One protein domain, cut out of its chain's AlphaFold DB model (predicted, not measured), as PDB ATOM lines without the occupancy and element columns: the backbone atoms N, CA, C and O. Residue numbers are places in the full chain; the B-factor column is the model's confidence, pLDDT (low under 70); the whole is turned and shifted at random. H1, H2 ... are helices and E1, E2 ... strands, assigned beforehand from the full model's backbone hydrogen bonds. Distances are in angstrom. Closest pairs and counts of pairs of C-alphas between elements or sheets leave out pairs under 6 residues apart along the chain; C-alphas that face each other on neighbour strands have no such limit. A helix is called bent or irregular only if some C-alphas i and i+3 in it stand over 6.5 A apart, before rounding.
ATOM      1  N   ARG A   4       1.939 -61.563  21.350       90.50
ATOM      2  CA  ARG A   4       1.807 -62.338  22.598       90.50
ATOM      3  C   ARG A   4       2.736 -61.869  23.722       90.50
ATOM      4  O   ARG A   4       2.465 -62.192  24.872       90.50
ATOM      5  N   ASP A   5       3.778 -61.116  23.384       92.75
ATOM      6  CA  ASP A   5       4.786 -60.642  24.335       92.75
ATOM      7  C   ASP A   5       4.405 -59.280  24.939       92.75
ATOM      8  O   ASP A   5       5.150 -58.734  25.742       92.75
ATOM      9  N   VAL A   6       3.261 -58.705  24.545       93.50
ATOM     10  CA  VAL A   6       2.825 -57.371  24.978       93.50
ATOM     11  C   VAL A   6       1.623 -57.457  25.909       93.50
ATOM     12  O   VAL A   6       0.652 -58.164  25.623       93.50
ATOM     13  N   ASN A   7       1.674 -56.682  26.994       93.81
ATOM     14  CA  ASN A   7       0.672 -56.663  28.058       93.81
ATOM     15  C   ASN A   7       0.362 -58.079  28.578       93.81
ATOM     16  O   ASN A   7      -0.783 -58.548  28.564       93.81
ATOM     17  N   ARG A   8       1.421 -58.809  28.937       94.19
ATOM     18  CA  ARG A   8       1.342 -60.193  29.396       94.19
ATOM     19  C   ARG A   8       1.045 -60.220  30.892       94.19
ATOM     20  O   ARG A   8       1.700 -59.564  31.690       94.19
ATOM     21  N   ARG A   9       0.061 -61.032  31.278       92.06
ATOM     22  CA  ARG A   9      -0.306 -61.219  32.684       92.06
ATOM     23  C   ARG A   9       0.884 -61.763  33.480       92.06
ATOM     24  O   ARG A   9       1.433 -62.799  33.108       92.06
ATOM     25  N   GLY A  10       1.205 -61.103  34.589       91.56
ATOM     26  CA  GLY A  10       2.328 -61.459  35.462       91.56
ATOM     27  C   GLY A  10       3.577 -60.599  35.261       91.56
ATOM     28  O   GLY A  10       4.458 -60.649  36.113       91.56
ATOM     29  N   ASP A  11       3.632 -59.788  34.203       92.88
ATOM     30  CA  ASP A  11       4.708 -58.812  34.020       92.88
ATOM     31  C   ASP A  11       4.450 -57.556  34.880       92.88
ATOM     32  O   ASP A  11       3.286 -57.226  35.131       92.88
ATOM     33  N   PRO A  12       5.498 -56.824  35.310       90.69
ATOM     34  CA  PRO A  12       5.351 -55.612  36.127       90.69
ATOM     35  C   PRO A  12       4.500 -54.519  35.468       90.69
ATOM     36  O   PRO A  12       3.765 -53.817  36.154       90.69
ATOM     37  N   ASP A  13       4.565 -54.422  34.137       88.81
ATOM     38  CA  ASP A  13       3.860 -53.412  33.335       88.81
ATOM     39  C   ASP A  13       2.499 -53.906  32.808       88.81
ATOM     40  O   ASP A  13       1.922 -53.321  31.887       88.81
ATOM     41  N   TYR A  14       1.984 -55.019  33.343       95.12
ATOM     42  CA  TYR A  14       0.675 -55.542  32.964       95.12
ATOM     43  C   TYR A  14      -0.455 -54.610  33.418       95.12
ATOM     44  O   TYR A  14      -0.618 -54.342  34.608       95.12
ATOM     45  N   ASP A  15      -1.309 -54.211  32.476       94.62
ATOM     46  CA  ASP A  15      -2.531 -53.457  32.738       94.62
ATOM     47  C   ASP A  15      -3.756 -54.250  32.249       94.62
ATOM     48  O   ASP A  15      -3.936 -54.433  31.036       94.62
ATOM     49  N   PRO A  16      -4.632 -54.736  33.150       93.88
ATOM     50  CA  PRO A  16      -5.817 -55.495  32.762       93.88
ATOM     51  C   PRO A  16      -6.841 -54.665  31.977       93.88
ATOM     52  O   PRO A  16      -7.671 -55.254  31.288       93.88
ATOM     53  N   GLY A  17      -6.773 -53.331  32.053       93.38
ATOM     54  CA  GLY A  17      -7.648 -52.428  31.309       93.38
ATOM     55  C   GLY A  17      -7.194 -52.169  29.871       93.38
ATOM     56  O   GLY A  17      -7.879 -51.454  29.143       93.38
ATOM     57  N   LEU A  18      -6.057 -52.731  29.440       93.44
ATOM     58  CA  LEU A  18      -5.519 -52.574  28.089       93.44
ATOM     59  C   LEU A  18      -5.595 -53.873  27.279       93.44
ATOM     60  O   LEU A  18      -5.272 -54.968  27.737       93.44
ATOM     61  N   GLN A  19      -5.926 -53.744  25.999       91.69
ATOM     62  CA  GLN A  19      -5.961 -54.840  25.043       91.69
ATOM     63  C   GLN A  19      -5.142 -54.513  23.797       91.69
ATOM     64  O   GLN A  19      -5.082 -53.384  23.318       91.69
ATOM     65  N   ARG A  20      -4.512 -55.550  23.248       93.19
ATOM     66  CA  ARG A  20      -3.759 -55.479  21.999       93.19
ATOM     67  C   ARG A  20      -4.709 -55.356  20.811       93.19
ATOM     68  O   ARG A  20      -5.546 -56.230  20.592       93.19
ATOM     69  N   HIS A  21      -4.518 -54.318  20.016       91.56
ATOM     70  CA  HIS A  21      -5.269 -54.013  18.808       91.56
ATOM     71  C   HIS A  21      -4.352 -54.101  17.585       91.56
ATOM     72  O   HIS A  21      -3.219 -53.622  17.635       91.56
ATOM     73  N   HIS A  22      -4.823 -54.717  16.499       92.56
ATOM     74  CA  HIS A  22      -4.102 -54.730  15.223       92.56
ATOM     75  C   HIS A  22      -4.584 -53.563  14.361       92.56
ATOM     76  O   HIS A  22      -5.784 -53.427  14.155       92.56
ATOM     77  N   ILE A  23      -3.652 -52.776  13.829       92.62
ATOM     78  CA  ILE A  23      -3.936 -51.627  12.965       92.62
ATOM     79  C   ILE A  23      -4.375 -52.092  11.572       92.62
ATOM     80  O   ILE A  23      -5.425 -51.711  11.077       92.62
ATOM     81  N   LEU A  24      -3.592 -52.953  10.927       92.50
ATOM     82  CA  LEU A  24      -4.081 -53.735   9.798       92.50
ATOM     83  C   LEU A  24      -4.673 -55.027  10.360       92.50
ATOM     84  O   LEU A  24      -3.922 -55.826  10.938       92.50
ATOM     85  N   PRO A  25      -5.991 -55.259  10.213       88.88
ATOM     86  CA  PRO A  25      -6.619 -56.486  10.667       88.88
ATOM     87  C   PRO A  25      -5.937 -57.702  10.045       88.88
ATOM     88  O   PRO A  25      -5.722 -57.757   8.833       88.88
ATOM     89  N   ARG A  26      -5.645 -58.721  10.858       87.88
ATOM     90  CA  ARG A  26      -4.995 -59.958  10.383       87.88
ATOM     91  C   ARG A  26      -5.789 -60.642   9.268       87.88
ATOM     92  O   ARG A  26      -5.209 -61.304   8.416       87.88
ATOM     93  N   GLN A  27      -7.109 -60.459   9.257       87.31
ATOM     94  CA  GLN A  27      -8.001 -60.995   8.233       87.31
ATOM     95  C   GLN A  27      -7.653 -60.478   6.835       87.31
ATOM     96  O   GLN A  27      -7.881 -61.198   5.872       87.31
ATOM     97  N   ILE A  28      -7.093 -59.268   6.711       88.44
ATOM     98  CA  ILE A  28      -6.687 -58.699   5.419       88.44
ATOM     99  C   ILE A  28      -5.590 -59.547   4.783       88.44
ATOM    100  O   ILE A  28      -5.684 -59.848   3.598       88.44
ATOM    101  N   ALA A  29      -4.610 -60.010   5.564       85.56
ATOM    102  CA  ALA A  29      -3.549 -60.865   5.044       85.56
ATOM    103  C   ALA A  29      -4.111 -62.145   4.401       85.56
ATOM    104  O   ALA A  29      -3.578 -62.612   3.400       85.56
ATOM    105  N   GLY A  30      -5.195 -62.705   4.953       84.44
ATOM    106  CA  GLY A  30      -5.829 -63.936   4.473       84.44
ATOM    107  C   GLY A  30      -6.851 -63.769   3.344       84.44
ATOM    108  O   GLY A  30      -7.418 -64.769   2.912       84.44
ATOM    109  N   ARG A  31      -7.131 -62.547   2.872       90.12
ATOM    110  CA  ARG A  31      -8.089 -62.328   1.775       90.12
ATOM    111  C   ARG A  31      -7.434 -62.606   0.426       90.12
ATOM    112  O   ARG A  31      -6.407 -62.018   0.104       90.12
ATOM    113  N   ALA A  32      -8.086 -63.436  -0.388       89.31
ATOM    114  CA  ALA A  32      -7.583 -63.841  -1.701       89.31
ATOM    115  C   ALA A  32      -7.266 -62.649  -2.622       89.31
ATOM    116  O   ALA A  32      -6.240 -62.660  -3.291       89.31
ATOM    117  N   CYS A  33      -8.086 -61.594  -2.591       92.44
ATOM    118  CA  CYS A  33      -7.895 -60.393  -3.408       92.44
ATOM    119  C   CYS A  33      -6.592 -59.631  -3.124       92.44
ATOM    120  O   CYS A  33      -6.181 -58.833  -3.949       92.44
ATOM    121  N   PHE A  34      -5.942 -59.857  -1.978       94.62
ATOM    122  CA  PHE A  34      -4.682 -59.197  -1.623       94.62
ATOM    123  C   PHE A  34      -3.491 -60.162  -1.609       94.62
ATOM    124  O   PHE A  34      -2.368 -59.737  -1.340       94.62
ATOM    125  N   GLY A  35      -3.729 -61.454  -1.867       92.62
ATOM    126  CA  GLY A  35      -2.731 -62.513  -1.724       92.62
ATOM    127  C   GLY A  35      -1.485 -62.236  -2.554       92.62
ATOM    128  O   GLY A  35      -0.406 -62.091  -1.993       92.62
ATOM    129  N   THR A  36      -1.655 -62.043  -3.864       94.50
ATOM    130  CA  THR A  36      -0.535 -61.816  -4.789       94.50
ATOM    131  C   THR A  36       0.284 -60.581  -4.419       94.50
ATOM    132  O   THR A  36       1.507 -60.646  -4.411       94.50
ATOM    133  N   MET A  37      -0.368 -59.477  -4.038       96.25
ATOM    134  CA  MET A  37       0.345 -58.279  -3.588       96.25
ATOM    135  C   MET A  37       1.193 -58.561  -2.343       96.25
ATOM    136  O   MET A  37       2.350 -58.154  -2.274       96.25
ATOM    137  N   PHE A  38       0.638 -59.249  -1.343       95.25
ATOM    138  CA  PHE A  38       1.376 -59.547  -0.115       95.25
ATOM    139  C   PHE A  38       2.451 -60.617  -0.284       95.25
ATOM    140  O   PHE A  38       3.415 -60.606   0.485       95.25
ATOM    141  N   ASP A  39       2.295 -61.520  -1.245       92.94
ATOM    142  CA  ASP A  39       3.319 -62.497  -1.595       92.94
ATOM    143  C   ASP A  39       4.508 -61.793  -2.267       92.94
ATOM    144  O   ASP A  39       5.641 -61.981  -1.824       92.94
ATOM    145  N   ASP A  40       4.252 -60.880  -3.212       93.88
ATOM    146  CA  ASP A  40       5.296 -60.104  -3.901       93.88
ATOM    147  C   ASP A  40       5.996 -59.095  -2.967       93.88
ATOM    148  O   ASP A  40       7.214 -58.930  -3.011       93.88
ATOM    149  N   ILE A  41       5.252 -58.437  -2.067       93.06
ATOM    150  CA  ILE A  41       5.819 -57.541  -1.037       93.06
ATOM    151  C   ILE A  41       6.549 -58.327   0.067       93.06
ATOM    152  O   ILE A  41       7.449 -57.807   0.740       93.06
ATOM    153  N   GLY A  42       6.137 -59.570   0.300       90.19
ATOM    154  CA  GLY A  42       6.517 -60.377   1.449       90.19
ATOM    155  C   GLY A  42       5.768 -59.965   2.718       90.19
ATOM    156  O   GLY A  42       6.027 -58.926   3.320       90.19
ATOM    157  N   ARG A  43       4.891 -60.836   3.221       85.81
ATOM    158  CA  ARG A  43       4.076 -60.604   4.435       85.81
ATOM    159  C   ARG A  43       4.854 -60.136   5.669       85.81
ATOM    160  O   ARG A  43       4.326 -59.375   6.480       85.81
ATOM    161  N   GLN A  44       6.100 -60.587   5.824       86.19
ATOM    162  CA  GLN A  44       6.965 -60.177   6.932       86.19
ATOM    163  C   GLN A  44       7.342 -58.692   6.854       86.19
ATOM    164  O   GLN A  44       7.445 -58.043   7.893       86.19
ATOM    165  N   SER A  45       7.493 -58.138   5.648       86.56
ATOM    166  CA  SER A  45       7.870 -56.736   5.444       86.56
ATOM    167  C   SER A  45       6.734 -55.762   5.792       86.56
ATOM    168  O   SER A  45       7.003 -54.629   6.185       86.56
ATOM    169  N   VAL A  46       5.478 -56.227   5.741       89.75
ATOM    170  CA  VAL A  46       4.285 -55.491   6.208       89.75
ATOM    171  C   VAL A  46       4.168 -55.502   7.741       89.75
ATOM    172  O   VAL A  46       3.558 -54.618   8.345       89.75
ATOM    173  N   GLY A  47       4.761 -56.503   8.401       92.19
ATOM    174  CA  GLY A  47       4.821 -56.580   9.860       92.19
ATOM    175  C   GLY A  47       3.490 -56.918  10.534       92.19
ATOM    176  O   GLY A  47       3.258 -56.461  11.650       92.19
ATOM    177  N   PHE A  48       2.622 -57.717   9.896       91.62
ATOM    178  CA  PHE A  48       1.305 -58.085  10.444       91.62
ATOM    179  C   PHE A  48       1.357 -58.622  11.882       91.62
ATOM    180  O   PHE A  48       0.482 -58.282  12.680       91.62
ATOM    181  N   ASP A  49       2.385 -59.413  12.205       90.44
ATOM    182  CA  ASP A  49       2.588 -60.019  13.524       90.44
ATOM    183  C   ASP A  49       3.628 -59.271  14.402       90.44
ATOM    184  O   ASP A  49       3.845 -59.667  15.551       90.44
ATOM    185  N   ASP A  50       4.257 -58.185  13.914       93.19
ATOM    186  CA  ASP A  50       5.121 -57.319  14.743       93.19
ATOM    187  C   ASP A  50       4.278 -56.225  15.405       93.19
ATOM    188  O   ASP A  50       3.776 -55.307  14.751       93.19
ATOM    189  N   PHE A  51       4.164 -56.292  16.731       94.25
ATOM    190  CA  PHE A  51       3.394 -55.339  17.522       94.25
ATOM    191  C   PHE A  51       3.882 -53.895  17.349       94.25
ATOM    192  O   PHE A  51       3.085 -52.961  17.355       94.25
ATOM    193  N   ARG A  52       5.186 -53.681  17.149       92.44
ATOM    194  CA  ARG A  52       5.733 -52.321  16.993       92.44
ATOM    195  C   ARG A  52       5.240 -51.662  15.709       92.44
ATOM    196  O   ARG A  52       4.962 -50.467  15.698       92.44
ATOM    197  N   CYS A  53       5.101 -52.453  14.649       91.06
ATOM    198  CA  CYS A  53       4.662 -51.981  13.343       91.06
ATOM    199  C   CYS A  53       3.135 -51.893  13.294       91.06
ATOM    200  O   CYS A  53       2.573 -50.831  13.025       91.06
ATOM    201  N   ASN A  54       2.462 -52.990  13.645       94.56
ATOM    202  CA  ASN A  54       1.041 -53.186  13.379       94.56
ATOM    203  C   ASN A  54       0.164 -53.248  14.639       94.56
ATOM    204  O   ASN A  54      -1.034 -53.493  14.535       94.56
ATOM    205  N   GLY A  55       0.732 -53.067  15.830       94.12
ATOM    206  CA  GLY A  55       0.031 -53.194  17.108       94.12
ATOM    207  C   GLY A  55      -0.114 -51.882  17.870       94.12
ATOM    208  O   GLY A  55       0.717 -50.979  17.761       94.12
ATOM    209  N   LEU A  56      -1.172 -51.784  18.669       93.62
ATOM    210  CA  LEU A  56      -1.404 -50.715  19.639       93.62
ATOM    211  C   LEU A  56      -2.076 -51.290  20.895       93.62
ATOM    212  O   LEU A  56      -2.803 -52.276  20.798       93.62
ATOM    213  N   LEU A  57      -1.835 -50.699  22.069       93.31
ATOM    214  CA  LEU A  57      -2.648 -50.968  23.258       93.31
ATOM    215  C   LEU A  57      -3.804 -49.975  23.302       93.31
ATOM    216  O   LEU A  57      -3.578 -48.766  23.274       93.31
ATOM    217  N   LEU A  58      -5.024 -50.498  23.358       91.50
ATOM    218  CA  LEU A  58      -6.240 -49.713  23.506       91.50
ATOM    219  C   LEU A  58      -7.002 -50.147  24.760       91.50
ATOM    220  O   LEU A  58      -6.976 -51.332  25.099       91.50
ATOM    221  N   PRO A  59      -7.694 -49.221  25.435       91.25
ATOM    222  CA  PRO A  59      -8.550 -49.548  26.564       91.25
ATOM    223  C   PRO A  59      -9.613 -50.588  26.215       91.25
ATOM    224  O   PRO A  59     -10.286 -50.441  25.201       91.25
ATOM    225  N   CYS A  60      -9.811 -51.606  27.050       90.00
ATOM    226  CA  CYS A  60     -10.876 -52.602  26.868       90.00
ATOM    227  C   CYS A  60     -12.015 -52.509  27.890       90.00
ATOM    228  O   CYS A  60     -13.003 -53.249  27.801       90.00
ATOM    229  N   ASP A  61     -11.916 -51.574  28.828       88.69
ATOM    230  CA  ASP A  61     -12.985 -51.199  29.740       88.69
ATOM    231  C   ASP A  61     -13.170 -49.679  29.801       88.69
ATOM    232  O   ASP A  61     -12.313 -48.892  29.389       88.69
ATOM    233  N   GLU A  62     -14.358 -49.273  30.237       87.25
ATOM    234  CA  GLU A  62     -14.766 -47.877  30.307       87.25
ATOM    235  C   GLU A  62     -13.869 -47.052  31.251       87.25
ATOM    236  O   GLU A  62     -13.461 -45.959  30.846       87.25
ATOM    237  N   PRO A  63     -13.488 -47.537  32.456       89.69
ATOM    238  CA  PRO A  63     -12.554 -46.817  33.322       89.69
ATOM    239  C   PRO A  63     -11.208 -46.527  32.653       89.69
ATOM    240  O   PRO A  63     -10.715 -45.402  32.733       89.69
ATOM    241  N   ALA A  64     -10.621 -47.502  31.955       89.44
ATOM    242  CA  ALA A  64      -9.381 -47.312  31.217       89.44
ATOM    243  C   ALA A  64      -9.575 -46.348  30.038       89.44
ATOM    244  O   ALA A  64      -8.715 -45.499  29.808       89.44
ATOM    245  N   ALA A  65     -10.704 -46.416  29.324       87.12
ATOM    246  CA  ALA A  65     -10.996 -45.504  28.215       87.12
ATOM    247  C   ALA A  65     -11.020 -44.045  28.678       87.12
ATOM    248  O   ALA A  65     -10.380 -43.186  28.068       87.12
ATOM    249  N   VAL A  66     -11.667 -43.784  29.816       86.00
ATOM    250  CA  VAL A  66     -11.676 -42.462  30.453       86.00
ATOM    251  C   VAL A  66     -10.277 -42.075  30.940       86.00
ATOM    252  O   VAL A  66      -9.816 -40.979  30.637       86.00
ATOM    253  N   ARG A  67      -9.576 -42.976  31.643       88.44
ATOM    254  CA  ARG A  67      -8.238 -42.720  32.207       88.44
ATOM    255  C   ARG A  67      -7.208 -42.353  31.141       88.44
ATOM    256  O   ARG A  67      -6.395 -41.462  31.363       88.44
ATOM    257  N   PHE A  68      -7.225 -43.047  30.007       84.25
ATOM    258  CA  PHE A  68      -6.265 -42.836  28.923       84.25
ATOM    259  C   PHE A  68      -6.750 -41.833  27.870       84.25
ATOM    260  O   PHE A  68      -5.954 -41.410  27.035       84.25
ATOM    261  N   GLY A  69      -8.033 -41.457  27.879       81.81
ATOM    262  CA  GLY A  69      -8.626 -40.604  26.845       81.81
ATOM    263  C   GLY A  69      -8.579 -41.228  25.446       81.81
ATOM    264  O   GLY A  69      -8.518 -40.504  24.453       81.81
ATOM    265  N   LEU A  70      -8.565 -42.563  25.372       84.00
ATOM    266  CA  LEU A  70      -8.443 -43.346  24.142       84.00
ATOM    267  C   LEU A  70      -9.752 -44.092  23.832       84.00
ATOM    268  O   LEU A  70     -10.512 -44.375  24.760       84.00
ATOM    269  N   PRO A  71     -10.001 -44.455  22.557       81.12
ATOM    270  CA  PRO A  71     -11.205 -45.179  22.170       81.12
ATOM    271  C   PRO A  71     -11.369 -46.502  22.919       81.12
ATOM    272  O   PRO A  71     -10.416 -47.274  23.061       81.12
ATOM    273  N   LEU A  72     -12.602 -46.794  23.334       84.00
ATOM    274  CA  LEU A  72     -12.945 -48.072  23.949       84.00
ATOM    275  C   LEU A  72     -12.911 -49.192  22.901       84.00
ATOM    276  O   LEU A  72     -13.726 -49.250  21.976       84.00
ATOM    277  N   HIS A  73     -12.006 -50.141  23.092       85.12
ATOM    278  CA  HIS A  73     -11.847 -51.330  22.273       85.12
ATOM    279  C   HIS A  73     -12.584 -52.525  22.893       85.12
ATOM    280  O   HIS A  73     -12.076 -53.209  23.781       85.12
ATOM    281  N   ARG A  74     -13.791 -52.819  22.393       73.56
ATOM    282  CA  ARG A  74     -14.471 -54.102  22.639       73.56
ATOM    283  C   ARG A  74     -15.066 -54.677  21.359       73.56
ATOM    284  O   ARG A  74     -15.949 -54.057  20.766       73.56
ATOM    285  N   GLY A  75     -14.667 -55.906  21.036       65.38
ATOM    286  CA  GLY A  75     -15.351 -56.765  20.069       65.38
ATOM    287  C   GLY A  75     -15.144 -56.397  18.594       65.38
ATOM    288  O   GLY A  75     -14.362 -55.512  18.271       65.38
ATOM    289  N   PRO A  76     -15.794 -57.132  17.677       65.12
ATOM    290  CA  PRO A  76     -15.590 -56.968  16.241       65.12
ATOM    291  C   PRO A  76     -15.979 -55.561  15.764       65.12
ATOM    292  O   PRO A  76     -17.114 -55.126  15.914       65.12
ATOM    293  N   HIS A  77     -15.026 -54.860  15.148       76.25
ATOM    294  CA  HIS A  77     -15.198 -53.508  14.614       76.25
ATOM    295  C   HIS A  77     -15.416 -53.563  13.096       76.25
ATOM    296  O   HIS A  77     -14.503 -53.301  12.316       76.25
ATOM    297  N   TRP A  78     -16.614 -53.955  12.652       73.31
ATOM    298  CA  TRP A  78     -16.892 -54.200  11.226       73.31
ATOM    299  C   TRP A  78     -16.631 -52.981  10.338       73.31
ATOM    300  O   TRP A  78     -15.997 -53.132   9.299       73.31
ATOM    301  N   ASN A  79     -17.038 -51.786  10.775       73.69
ATOM    302  CA  ASN A  79     -16.827 -50.547  10.017       73.69
ATOM    303  C   ASN A  79     -15.337 -50.232   9.859       73.69
ATOM    304  O   ASN A  79     -14.887 -49.897   8.770       73.69
ATOM    305  N   TYR A  80     -14.556 -50.416  10.929       80.44
ATOM    306  CA  TYR A  80     -13.103 -50.283  10.867       80.44
ATOM    307  C   TYR A  80     -12.496 -51.292   9.888       80.44
ATOM    308  O   TYR A  80     -11.730 -50.921   9.008       80.44
ATOM    309  N   ASN A  81     -12.884 -52.565   9.992       82.56
ATOM    310  CA  ASN A  81     -12.379 -53.612   9.107       82.56
ATOM    311  C   ASN A  81     -12.731 -53.352   7.636       82.56
ATOM    312  O   ASN A  81     -11.904 -53.615   6.766       82.56
ATOM    313  N   ALA A  82     -13.945 -52.868   7.363       82.25
ATOM    314  CA  ALA A  82     -14.386 -52.496   6.025       82.25
ATOM    315  C   ALA A  82     -13.540 -51.343   5.477       82.25
ATOM    316  O   ALA A  82     -12.990 -51.468   4.388       82.25
ATOM    317  N   LEU A  83     -13.338 -50.296   6.280       82.38
ATOM    318  CA  LEU A  83     -12.512 -49.153   5.912       82.38
ATOM    319  C   LEU A  83     -11.074 -49.560   5.604       82.38
ATOM    320  O   LEU A  83     -10.539 -49.210   4.556       82.38
ATOM    321  N   VAL A  84     -10.426 -50.312   6.497       87.62
ATOM    322  CA  VAL A  84      -9.037 -50.723   6.262       87.62
ATOM    323  C   VAL A  84      -8.954 -51.617   5.022       87.62
ATOM    324  O   VAL A  84      -8.020 -51.475   4.236       87.62
ATOM    325  N   ALA A  85      -9.940 -52.492   4.793       88.25
ATOM    326  CA  ALA A  85      -9.987 -53.317   3.590       88.25
ATOM    327  C   ALA A  85     -10.150 -52.492   2.305       88.25
ATOM    328  O   ALA A  85      -9.485 -52.794   1.320       88.25
ATOM    329  N   GLU A  86     -10.983 -51.453   2.311       86.88
ATOM    330  CA  GLU A  86     -11.146 -50.536   1.179       86.88
ATOM    331  C   GLU A  86      -9.832 -49.816   0.847       86.88
ATOM    332  O   GLU A  86      -9.399 -49.800  -0.306       86.88
ATOM    333  N   ARG A  87      -9.130 -49.300   1.865       87.88
ATOM    334  CA  ARG A  87      -7.833 -48.624   1.677       87.88
ATOM    335  C   ARG A  87      -6.761 -49.555   1.145       87.88
ATOM    336  O   ARG A  87      -6.032 -49.187   0.228       87.88
ATOM    337  N   VAL A  88      -6.679 -50.766   1.689       93.44
ATOM    338  CA  VAL A  88      -5.764 -51.786   1.170       93.44
ATOM    339  C   VAL A  88      -6.148 -52.180  -0.258       93.44
ATOM    340  O   VAL A  88      -5.258 -52.381  -1.075       93.44
ATOM    341  N   GLY A  89      -7.441 -52.201  -0.596       93.25
ATOM    342  CA  GLY A  89      -7.918 -52.419  -1.963       93.25
ATOM    343  C   GLY A  89      -7.480 -51.338  -2.949       93.25
ATOM    344  O   GLY A  89      -7.111 -51.664  -4.073       93.25
ATOM    345  N   ARG A  90      -7.434 -50.065  -2.536       92.94
ATOM    346  CA  ARG A  90      -6.865 -48.986  -3.365       92.94
ATOM    347  C   ARG A  90      -5.378 -49.227  -3.647       92.94
ATOM    348  O   ARG A  90      -4.960 -49.154  -4.797       92.94
ATOM    349  N   ILE A  91      -4.608 -49.547  -2.603       94.25
ATOM    350  CA  ILE A  91      -3.168 -49.839  -2.714       94.25
ATOM    351  C   ILE A  91      -2.938 -51.044  -3.632       94.25
ATOM    352  O   ILE A  91      -2.065 -50.992  -4.493       94.25
ATOM    353  N   GLU A  92      -3.738 -52.101  -3.481       96.88
ATOM    354  CA  GLU A  92      -3.659 -53.291  -4.328       96.88
ATOM    355  C   GLU A  92      -3.993 -52.978  -5.785       96.88
ATOM    356  O   GLU A  92      -3.238 -53.373  -6.668       96.88
ATOM    357  N   SER A  93      -5.049 -52.207  -6.046       95.62
ATOM    358  CA  SER A  93      -5.432 -51.836  -7.408       95.62
ATOM    359  C   SER A  93      -4.331 -51.042  -8.117       95.62
ATOM    360  O   SER A  93      -4.031 -51.304  -9.284       95.62
ATOM    361  N   ASP A  94      -3.702 -50.100  -7.413       93.88
ATOM    362  CA  ASP A  94      -2.604 -49.298  -7.954       93.88
ATOM    363  C   ASP A  94      -1.349 -50.156  -8.180       93.88
ATOM    364  O   ASP A  94      -0.752 -50.111  -9.258       93.88
ATOM    365  N   TRP A  95      -1.002 -51.016  -7.217       97.19
ATOM    366  CA  TRP A  95       0.083 -51.989  -7.345       97.19
ATOM    367  C   TRP A  95      -0.125 -52.939  -8.533       97.19
ATOM    368  O   TRP A  95       0.798 -53.178  -9.309       97.19
ATOM    369  N   SER A  96      -1.346 -53.445  -8.717       97.44
ATOM    370  CA  SER A  96      -1.700 -54.398  -9.771       97.44
ATOM    371  C   SER A  96      -1.534 -53.802 -11.171       97.44
ATOM    372  O   SER A  96      -1.125 -54.504 -12.097       97.44
ATOM    373  N   ARG A  97      -1.775 -52.492 -11.324       96.81
ATOM    374  CA  ARG A  97      -1.483 -51.747 -12.560       96.81
ATOM    375  C   ARG A  97       0.013 -51.487 -12.722       96.81
ATOM    376  O   ARG A  97       0.570 -51.762 -13.780       96.81
ATOM    377  N   ALA A  98       0.670 -50.984 -11.676       95.50
ATOM    378  CA  ALA A  98       2.079 -50.598 -11.723       95.50
ATOM    379  C   ALA A  98       3.011 -51.792 -11.985       95.50
ATOM    380  O   ALA A  98       3.971 -51.675 -12.751       95.50
ATOM    381  N   ARG A  99       2.703 -52.967 -11.417       96.75
ATOM    382  CA  ARG A  99       3.546 -54.166 -11.540       96.75
ATOM    383  C   ARG A  99       3.676 -54.687 -12.971       96.75
ATOM    384  O   ARG A  99       4.608 -55.428 -13.248       96.75
ATOM    385  N   LEU A 100       2.756 -54.333 -13.873       95.81
ATOM    386  CA  LEU A 100       2.827 -54.729 -15.285       95.81
ATOM    387  C   LEU A 100       3.941 -53.996 -16.042       95.81
ATOM    388  O   LEU A 100       4.394 -54.479 -17.076       95.81
ATOM    389  N   HIS A 101       4.374 -52.843 -15.530       95.69
ATOM    390  CA  HIS A 101       5.397 -52.004 -16.145       95.69
ATOM    391  C   HIS A 101       6.711 -52.037 -15.362       95.69
ATOM    392  O   HIS A 101       7.772 -52.193 -15.958       95.69
ATOM    393  N   ASP A 102       6.639 -51.918 -14.034       96.81
ATOM    394  CA  ASP A 102       7.801 -51.935 -13.143       96.81
ATOM    395  C   ASP A 102       7.462 -52.682 -11.836       96.81
ATOM    396  O   ASP A 102       6.989 -52.079 -10.864       96.81
ATOM    397  N   PRO A 103       7.676 -54.013 -11.796       95.06
ATOM    398  CA  PRO A 103       7.365 -54.835 -10.628       95.06
ATOM    399  C   PRO A 103       8.093 -54.396  -9.353       95.06
ATOM    400  O   PRO A 103       7.503 -54.391  -8.272       95.06
ATOM    401  N   LEU A 104       9.371 -54.015  -9.465       95.38
ATOM    402  CA  LEU A 104      10.188 -53.653  -8.306       95.38
ATOM    403  C   LEU A 104       9.708 -52.338  -7.697       95.38
ATOM    404  O   LEU A 104       9.517 -52.256  -6.480       95.38
ATOM    405  N   ARG A 105       9.454 -51.328  -8.536       94.56
ATOM    406  CA  ARG A 105       8.890 -50.057  -8.075       94.56
ATOM    407  C   ARG A 105       7.508 -50.247  -7.463       94.56
ATOM    408  O   ARG A 105       7.256 -49.686  -6.399       94.56
ATOM    409  N   ALA A 106       6.653 -51.070  -8.071       96.25
ATOM    410  CA  ALA A 106       5.322 -51.356  -7.542       96.25
ATOM    411  C   ALA A 106       5.387 -51.951  -6.126       96.25
ATOM    412  O   ALA A 106       4.642 -51.522  -5.245       96.25
ATOM    413  N   ILE A 107       6.304 -52.894  -5.875       96.25
ATOM    414  CA  ILE A 107       6.521 -53.480  -4.542       96.25
ATOM    415  C   ILE A 107       6.957 -52.413  -3.529       96.25
ATOM    416  O   ILE A 107       6.394 -52.335  -2.432       96.25
ATOM    417  N   VAL A 108       7.959 -51.598  -3.879       95.00
ATOM    418  CA  VAL A 108       8.489 -50.547  -2.993       95.00
ATOM    419  C   VAL A 108       7.401 -49.535  -2.651       95.00
ATOM    420  O   VAL A 108       7.214 -49.206  -1.476       95.00
ATOM    421  N   GLU A 109       6.654 -49.087  -3.657       94.06
ATOM    422  CA  GLU A 109       5.564 -48.141  -3.481       94.06
ATOM    423  C   GLU A 109       4.471 -48.748  -2.602       94.06
ATOM    424  O   GLU A 109       4.193 -48.215  -1.534       94.06
ATOM    425  N   ALA A 110       3.918 -49.909  -2.956       95.00
ATOM    426  CA  ALA A 110       2.854 -50.547  -2.181       95.00
ATOM    427  C   ALA A 110       3.249 -50.765  -0.710       95.00
ATOM    428  O   ALA A 110       2.458 -50.494   0.197       95.00
ATOM    429  N   ARG A 111       4.500 -51.162  -0.445       94.88
ATOM    430  CA  ARG A 111       5.038 -51.271   0.918       94.88
ATOM    431  C   ARG A 111       5.080 -49.921   1.638       94.88
ATOM    432  O   ARG A 111       4.651 -49.841   2.791       94.88
ATOM    433  N   MET A 112       5.591 -48.872   0.992       93.50
ATOM    434  CA  MET A 112       5.579 -47.514   1.547       93.50
ATOM    435  C   MET A 112       4.147 -47.076   1.859       93.50
ATOM    436  O   MET A 112       3.879 -46.541   2.937       93.50
ATOM    437  N   ARG A 113       3.210 -47.371   0.953       92.88
ATOM    438  CA  ARG A 113       1.811 -46.999   1.112       92.88
ATOM    439  C   ARG A 113       1.161 -47.712   2.307       92.88
ATOM    440  O   ARG A 113       0.494 -47.084   3.129       92.88
ATOM    441  N   LEU A 114       1.416 -49.007   2.479       93.56
ATOM    442  CA  LEU A 114       0.946 -49.759   3.647       93.56
ATOM    443  C   LEU A 114       1.502 -49.190   4.963       93.56
ATOM    444  O   LEU A 114       0.755 -49.055   5.934       93.56
ATOM    445  N   ALA A 115       2.779 -48.792   4.988       92.31
ATOM    446  CA  ALA A 115       3.398 -48.181   6.163       92.31
ATOM    447  C   ALA A 115       2.778 -46.812   6.508       92.31
ATOM    448  O   ALA A 115       2.515 -46.520   7.680       92.31
ATOM    449  N   LEU A 116       2.490 -45.984   5.499       90.38
ATOM    450  CA  LEU A 116       1.797 -44.705   5.685       90.38
ATOM    451  C   LEU A 116       0.376 -44.903   6.218       90.38
ATOM    452  O   LEU A 116      -0.014 -44.220   7.170       90.38
ATOM    453  N   LEU A 117      -0.362 -45.880   5.681       90.94
ATOM    454  CA  LEU A 117      -1.690 -46.246   6.171       90.94
ATOM    455  C   LEU A 117      -1.641 -46.683   7.642       90.94
ATOM    456  O   LEU A 117      -2.411 -46.177   8.458       90.94
ATOM    457  N   GLN A 118      -0.701 -47.559   8.016       92.69
ATOM    458  CA  GLN A 118      -0.495 -47.966   9.412       92.69
ATOM    459  C   GLN A 118      -0.208 -46.768  10.326       92.69
ATOM    460  O   GLN A 118      -0.793 -46.649  11.405       92.69
ATOM    461  N   GLY A 119       0.666 -45.857   9.894       90.44
ATOM    462  CA  GLY A 119       0.996 -44.643  10.635       90.44
ATOM    463  C   GLY A 119      -0.207 -43.711  10.817       90.44
ATOM    464  O   GLY A 119      -0.436 -43.212  11.922       90.44
ATOM    465  N   ALA A 120      -0.996 -43.503   9.762       86.00
ATOM    466  CA  ALA A 120      -2.200 -42.678   9.798       86.00
ATOM    467  C   ALA A 120      -3.251 -43.256  10.751       86.00
ATOM    468  O   ALA A 120      -3.694 -42.567  11.672       86.00
ATOM    469  N   LEU A 121      -3.570 -44.545  10.598       87.56
ATOM    470  CA  LEU A 121      -4.521 -45.248  11.457       87.56
ATOM    471  C   LEU A 121      -4.068 -45.243  12.921       87.56
ATOM    472  O   LEU A 121      -4.882 -45.022  13.811       87.56
ATOM    473  N   ARG A 122      -2.767 -45.408  13.193       90.56
ATOM    474  CA  ARG A 122      -2.219 -45.309  14.553       90.56
ATOM    475  C   ARG A 122      -2.467 -43.936  15.171       90.56
ATOM    476  O   ARG A 122      -2.908 -43.860  16.314       90.56
ATOM    477  N   ARG A 123      -2.173 -42.849  14.447       84.38
ATOM    478  CA  ARG A 123      -2.408 -41.479  14.943       84.38
ATOM    479  C   ARG A 123      -3.890 -41.224  15.192       84.38
ATOM    480  O   ARG A 123      -4.236 -40.614  16.199       84.38
ATOM    481  N   PHE A 124      -4.734 -41.720  14.296       78.00
ATOM    482  CA  PHE A 124      -6.180 -41.599  14.381       78.00
ATOM    483  C   PHE A 124      -6.752 -42.343  15.599       78.00
ATOM    484  O   PHE A 124      -7.464 -41.750  16.404       78.00
ATOM    485  N   LEU A 125      -6.348 -43.599  15.814       82.56
ATOM    486  CA  LEU A 125      -6.741 -44.402  16.979       82.56
ATOM    487  C   LEU A 125      -6.237 -43.823  18.304       82.56
ATOM    488  O   LEU A 125      -6.899 -43.954  19.327       82.56
ATOM    489  N   LEU A 126      -5.076 -43.165  18.296       83.75
ATOM    490  CA  LEU A 126      -4.525 -42.496  19.473       83.75
ATOM    491  C   LEU A 126      -5.161 -41.126  19.761       83.75
ATOM    492  O   LEU A 126      -4.669 -40.411  20.631       83.75
ATOM    493  N   GLY A 127      -6.189 -40.717  19.008       71.94
ATOM    494  CA  GLY A 127      -6.817 -39.403  19.167       71.94
ATOM    495  C   GLY A 127      -5.867 -38.233  18.883       71.94
ATOM    496  O   GLY A 127      -6.126 -37.111  19.307       71.94
ATOM    497  N   ARG A 128      -4.754 -38.480  18.174       62.22
ATOM    498  CA  ARG A 128      -3.764 -37.457  17.781       62.22
ATOM    499  C   ARG A 128      -4.167 -36.714  16.506       62.22
ATOM    500  O   ARG A 128      -3.428 -35.858  16.032       62.22
ATOM    501  N   CYS A 129      -5.315 -37.062  15.933       57.31
ATOM    502  CA  CYS A 129      -5.998 -36.300  14.896       57.31
ATOM    503  C   CYS A 129      -7.243 -35.648  15.506       57.31
ATOM    504  O   CYS A 129      -7.838 -36.196  16.430       57.31
ATOM    505  N   LYS A 130      -7.664 -34.495  14.965       55.94
ATOM    506  CA  LYS A 130      -8.903 -33.801  15.386       55.94
ATOM    507  C   LYS A 130     -10.161 -34.670  15.222       55.94
ATOM    508  O   LYS A 130     -11.197 -34.392  15.810       55.94
ATOM    509  N   LEU A 131     -10.027 -35.727  14.436       58.31
ATOM    510  CA  LEU A 131     -11.031 -36.706  14.082       58.31
ATOM    511  C   LEU A 131     -10.944 -37.893  15.046       58.31
ATOM    512  O   LEU A 131      -9.876 -38.492  15.192       58.31
ATOM    513  N   ARG A 132     -12.057 -38.240  15.698       62.53
ATOM    514  CA  ARG A 132     -12.147 -39.375  16.622       62.53
ATOM    515  C   ARG A 132     -12.925 -40.529  15.989       62.53
ATOM    516  O   ARG A 132     -14.065 -40.366  15.563       62.53
ATOM    517  N   LEU A 133     -12.306 -41.709  15.933       65.06
ATOM    518  CA  LEU A 133     -12.973 -42.920  15.462       65.06
ATOM    519  C   LEU A 133     -13.829 -43.526  16.563       65.06
ATOM    520  O   LEU A 133     -13.333 -43.826  17.648       65.06
ATOM    521  N   ARG A 134     -15.079 -43.840  16.234       68.69
ATOM    522  CA  ARG A 134     -15.909 -44.684  17.087       68.69
ATOM    523  C   ARG A 134     -15.648 -46.155  16.772       68.69
ATOM    524  O   ARG A 134     -16.195 -46.696  15.814       68.69
ATOM    525  N   LEU A 135     -14.814 -46.803  17.586       69.31
ATOM    526  CA  LEU A 135     -14.610 -48.255  17.514       69.31
ATOM    527  C   LEU A 135     -15.799 -49.012  18.109       69.31
ATOM    528  O   LEU A 135     -16.264 -50.001  17.541       69.31
ATOM    529  N   ASN A 136     -16.305 -48.538  19.246       66.19
ATOM    530  CA  ASN A 136     -17.402 -49.166  19.964       66.19
ATOM    531  C   ASN A 136     -18.585 -48.206  20.122       66.19
ATOM    532  O   ASN A 136     -18.429 -47.006  20.342       66.19
ATOM    533  N   THR A 137     -19.805 -48.734  20.042       68.31
ATOM    534  CA  THR A 137     -21.013 -47.925  20.226       68.31
ATOM    535  C   THR A 137     -21.181 -47.407  21.658       68.31
ATOM    536  O   THR A 137     -21.837 -46.391  21.854       68.31
ATOM    537  N   ARG A 138     -20.550 -48.033  22.648       69.44
ATOM    538  CA  ARG A 138     -20.543 -47.620  24.059       69.44
ATOM    539  C   ARG A 138     -19.310 -46.801  24.444       69.44
ATOM    540  O   ARG A 138     -19.004 -46.695  25.624       69.44
ATOM    541  N   ASP A 139     -18.580 -46.272  23.467       68.88
ATOM    542  CA  ASP A 139     -17.387 -45.474  23.730       68.88
ATOM    543  C   ASP A 139     -17.747 -44.148  24.440       68.88
ATOM    544  O   ASP A 139     -18.477 -43.336  23.858       68.88
ATOM    545  N   PRO A 140     -17.260 -43.910  25.675       66.50
ATOM    546  CA  PRO A 140     -17.542 -42.683  26.416       66.50
ATOM    547  C   PRO A 140     -16.840 -41.446  25.832       66.50
ATOM    548  O   PRO A 140     -17.241 -40.326  26.136       66.50
ATOM    549  N   ALA A 141     -15.822 -41.608  24.978       62.03
ATOM    550  CA  ALA A 141     -15.039 -40.510  24.402       62.03
ATOM    551  C   ALA A 141     -15.688 -39.850  23.159       62.03
ATOM    552  O   ALA A 141     -15.022 -39.094  22.441       62.03
ATOM    553  N   GLY A 142     -16.961 -40.166  22.896       53.38
ATOM    554  CA  GLY A 142     -17.681 -39.958  21.642       53.38
ATOM    555  C   GLY A 142     -17.706 -38.530  21.089       53.38
ATOM    556  O   GLY A 142     -18.512 -37.704  21.503       53.38
ATOM    557  N   ILE A 143     -16.918 -38.318  20.034       49.72
ATOM    558  CA  ILE A 143     -17.261 -37.479  18.877       49.72
ATOM    559  C   ILE A 143     -17.006 -38.372  17.658       49.72
ATOM    560  O   ILE A 143     -15.950 -38.993  17.575       49.72
ATOM    561  N   ALA A 144     -17.981 -38.513  16.763       50.34
ATOM    562  CA  ALA A 144     -17.824 -39.300  15.543       50.34
ATOM    563  C   ALA A 144     -17.152 -38.430  14.477       50.34
ATOM    564  O   ALA A 144     -17.723 -37.424  14.071       50.34
ATOM    565  N   ALA A 145     -15.947 -38.790  14.042       51.59
ATOM    566  CA  ALA A 145     -15.421 -38.277  12.786       51.59
ATOM    567  C   ALA A 145     -16.158 -38.914  11.607       51.59
ATOM    568  O   ALA A 145     -16.408 -40.125  11.625       51.59
ATOM    569  N   ASP A 146     -16.468 -38.098  10.602       51.81
ATOM    570  CA  ASP A 146     -16.970 -38.567   9.318       51.81
ATOM    571  C   ASP A 146     -15.816 -39.186   8.511       51.81
ATOM    572  O   ASP A 146     -14.653 -38.787   8.618       51.81
ATOM    573  N   PHE A 147     -16.118 -40.212   7.723       49.41
ATOM    574  CA  PHE A 147     -15.125 -41.007   7.002       49.41
ATOM    575  C   PHE A 147     -14.397 -40.199   5.918       49.41
ATOM    576  O   PHE A 147     -13.227 -40.474   5.644       49.41
ATOM    577  N   SER A 148     -15.036 -39.143   5.404       51.78
ATOM    578  CA  SER A 148     -14.455 -38.170   4.470       51.78
ATOM    579  C   SER A 148     -13.270 -37.389   5.047       51.78
ATOM    580  O   SER A 148     -12.388 -36.948   4.311       51.78
ATOM    581  N   ASP A 149     -13.189 -37.252   6.368       53.88
ATOM    582  CA  ASP A 149     -12.072 -36.553   6.989       53.88
ATOM    583  C   ASP A 149     -10.823 -37.453   7.102       53.88
ATOM    584  O   ASP A 149      -9.685 -36.974   7.087       53.88
ATOM    585  N   LEU A 150     -11.016 -38.778   7.189       54.25
ATOM    586  CA  LEU A 150      -9.917 -39.740   7.108       54.25
ATOM    587  C   LEU A 150      -9.419 -39.879   5.665       54.25
ATOM    588  O   LEU A 150      -8.210 -39.982   5.477       54.25
ATOM    589  N   ASP A 151     -10.324 -39.830   4.680       53.91
ATOM    590  CA  ASP A 151      -9.987 -39.650   3.262       53.91
ATOM    591  C   ASP A 151      -9.058 -38.453   3.075       53.91
ATOM    592  O   ASP A 151      -7.943 -38.628   2.604       53.91
ATOM    593  N   ALA A 152      -9.447 -37.270   3.558       60.84
ATOM    594  CA  ALA A 152      -8.641 -36.059   3.433       60.84
ATOM    595  C   ALA A 152      -7.277 -36.154   4.146       60.84
ATOM    596  O   ALA A 152      -6.282 -35.645   3.639       60.84
ATOM    597  N   LEU A 153      -7.194 -36.816   5.307       59.38
ATOM    598  CA  LEU A 153      -5.919 -37.052   5.999       59.38
ATOM    599  C   LEU A 153      -5.006 -37.980   5.188       59.38
ATOM    600  O   LEU A 153      -3.800 -37.756   5.096       59.38
ATOM    601  N   VAL A 154      -5.584 -39.051   4.652       56.16
ATOM    602  CA  VAL A 154      -4.890 -40.072   3.873       56.16
ATOM    603  C   VAL A 154      -4.457 -39.481   2.526       56.16
ATOM    604  O   VAL A 154      -3.280 -39.562   2.200       56.16
ATOM    605  N   ASP A 155      -5.328 -38.762   1.827       59.78
ATOM    606  CA  ASP A 155      -5.029 -38.015   0.600       59.78
ATOM    607  C   ASP A 155      -4.045 -36.870   0.829       59.78
ATOM    608  O   ASP A 155      -3.167 -36.662   0.003       59.78
ATOM    609  N   SER A 156      -4.084 -36.182   1.972       57.09
ATOM    610  CA  SER A 156      -3.048 -35.210   2.348       57.09
ATOM    611  C   SER A 156      -1.687 -35.874   2.576       57.09
ATOM    612  O   SER A 156      -0.664 -35.247   2.311       57.09
ATOM    613  N   LEU A 157      -1.649 -37.126   3.047       51.03
ATOM    614  CA  LEU A 157      -0.412 -37.911   3.114       51.03
ATOM    615  C   LEU A 157       0.038 -38.373   1.720       51.03
ATOM    616  O   LEU A 157       1.239 -38.458   1.485       51.03
ATOM    617  N   TRP A 158      -0.892 -38.641   0.795       51.16
ATOM    618  CA  TRP A 158      -0.587 -39.062  -0.579       51.16
ATOM    619  C   TRP A 158      -0.192 -37.914  -1.508       51.16
ATOM    620  O   TRP A 158       0.727 -38.091  -2.301       51.16
ATOM    621  N   GLY A 159      -0.819 -36.744  -1.392       39.00
ATOM    622  CA  GLY A 159      -0.600 -35.582  -2.260       39.00
ATOM    623  C   GLY A 159       0.780 -34.939  -2.108       39.00
ATOM    624  O   GLY A 159       1.213 -34.210  -2.987       39.00
ATOM    625  N   VAL A 160       1.502 -35.254  -1.028       39.44
ATOM    626  CA  VAL A 160       2.908 -34.847  -0.826       39.44
ATOM    627  C   VAL A 160       3.886 -35.838  -1.478       39.44
ATOM    628  O   VAL A 160       5.081 -35.573  -1.559       39.44
ATOM    629  N   THR A 161       3.398 -36.980  -1.972       35.84
ATOM    630  CA  THR A 161       4.229 -38.037  -2.573       35.84
ATOM    631  C   THR A 161       4.127 -38.090  -4.094       35.84
ATOM    632  O   THR A 161       4.456 -39.119  -4.679       35.84
TER     633      THR A 161
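This is residues 4 to 161 of the 184 residues of an uncharacterized protein of Novosphingobium sp. PC22D (UniProt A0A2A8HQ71). A long helical hairpin of H6 and H7 forms the core; the short helices H1 to H4 lie along one side of it, with H2 crossing both hairpin helices and H3 packing on H7, while H8 crosses H7 on the other side. A small antiparallel ribbon of E1 and E2, with H5 beside its E2, makes the end of the long axis away from the turn between H6 and H7. The printed part has 158 residues, with eight named helices and two named strands in the order E1 H1 H2 H3 H4 E2 H5 H6 H7 H8, and its class is mostly helix. It is compact, with a radius of gyration of the C-alphas of 16.6 A, and spans 53 by 36 by 26 A.

The sheet has the order E1 - E2: E1, residues 18 to 22, and E2, residues 55 to 59, are antiparallel at 142 degrees. N 19 and O 58 are within hydrogen-bond range at 2.8 A, as are N 56 and O 21 at 2.9 A. H5, residues 62 to 68, comes closest to E2 with the C-alphas of Ala 65 and Pro 59, 5.0 A apart. H4, residues 51 to 54, comes closest to E1 at Asn 54 and His 22, whose C-alphas are 5.7 A apart. The hub is H7, residues 103 to 125, which touches four helices. H6, residues 78 to 98, forms a helical hairpin with H7: they touch at a shallow tilt of 21 degrees, opposite ways, the closest C-alphas being those of Trp 95 and Ala 106, 5.3 A apart. H2, residues 32 to 41, touches H6 at a steep tilt of 57 degrees, the same way, with the C-alphas of Met 37 and Glu 92 closest at 6.4 A. H2 also touches H7, opposite ways at a steep tilt of 69 degrees, only just short of about perpendicular; the C-alphas of Ile 41 and Ile 107 are closest, 5.4 A apart. H3, residues 43 to 46, touches residues 111 to 115 of H7, with the C-alphas of Val 46 and Arg 111 closest at 6.8 A. H4 is close to H7 but not clearly touching, the closest C-alphas being those of Asn 54 and Gln 118 at 6.7 A. H1, residues 26 to 29, only just touches H2, with 3 pairs of C-alphas within 8 A, and only at the corner; the C-alphas of Ala 29 and Gly 35 are closest at 7.0 A. H8, residues 147 to 161, forms a second helical hairpin with H7: they touch at a steep tilt of 44 degrees, opposite ways, with the C-alphas of Ala 120 and Val 154 closest at 7.0 A. H6 and H8 are apart, as are H5 and H7. Every O i to N i+4 pair is within hydrogen-bond range in H5, H6 and H7, against 4 of 6 in H2 and 9 of 11 in H8; H1, H3 and H4 are too short for such a pair.

E1 begins at C-alpha 18, (-5.519, -52.574, 28.089), and is 13.1 A long; E2 is 13.3 A long. H6 is 30.0 A long and H7 32.7 A, beginning at C-alpha 103, (7.365, -54.835, -10.628). H2 is 14.8 A long and irregular, with C-alphas 33 and 36 7.6 A apart. H8 is 21.8 A long and ends at C-alpha 161, (4.229, -38.037, -2.573).

The C-alphas of Pro 63 and His 101 are the two farthest apart, 52.9 A. The printed part has no cut. The link from H7 to H8, residues 126 to 146, is long; residues 4 to 17 also hold no named element. Mean pLDDT of the printed part is 82.7; residues 75 to 76 and 128 to 161 are under 70, and H8 has a mean of 52.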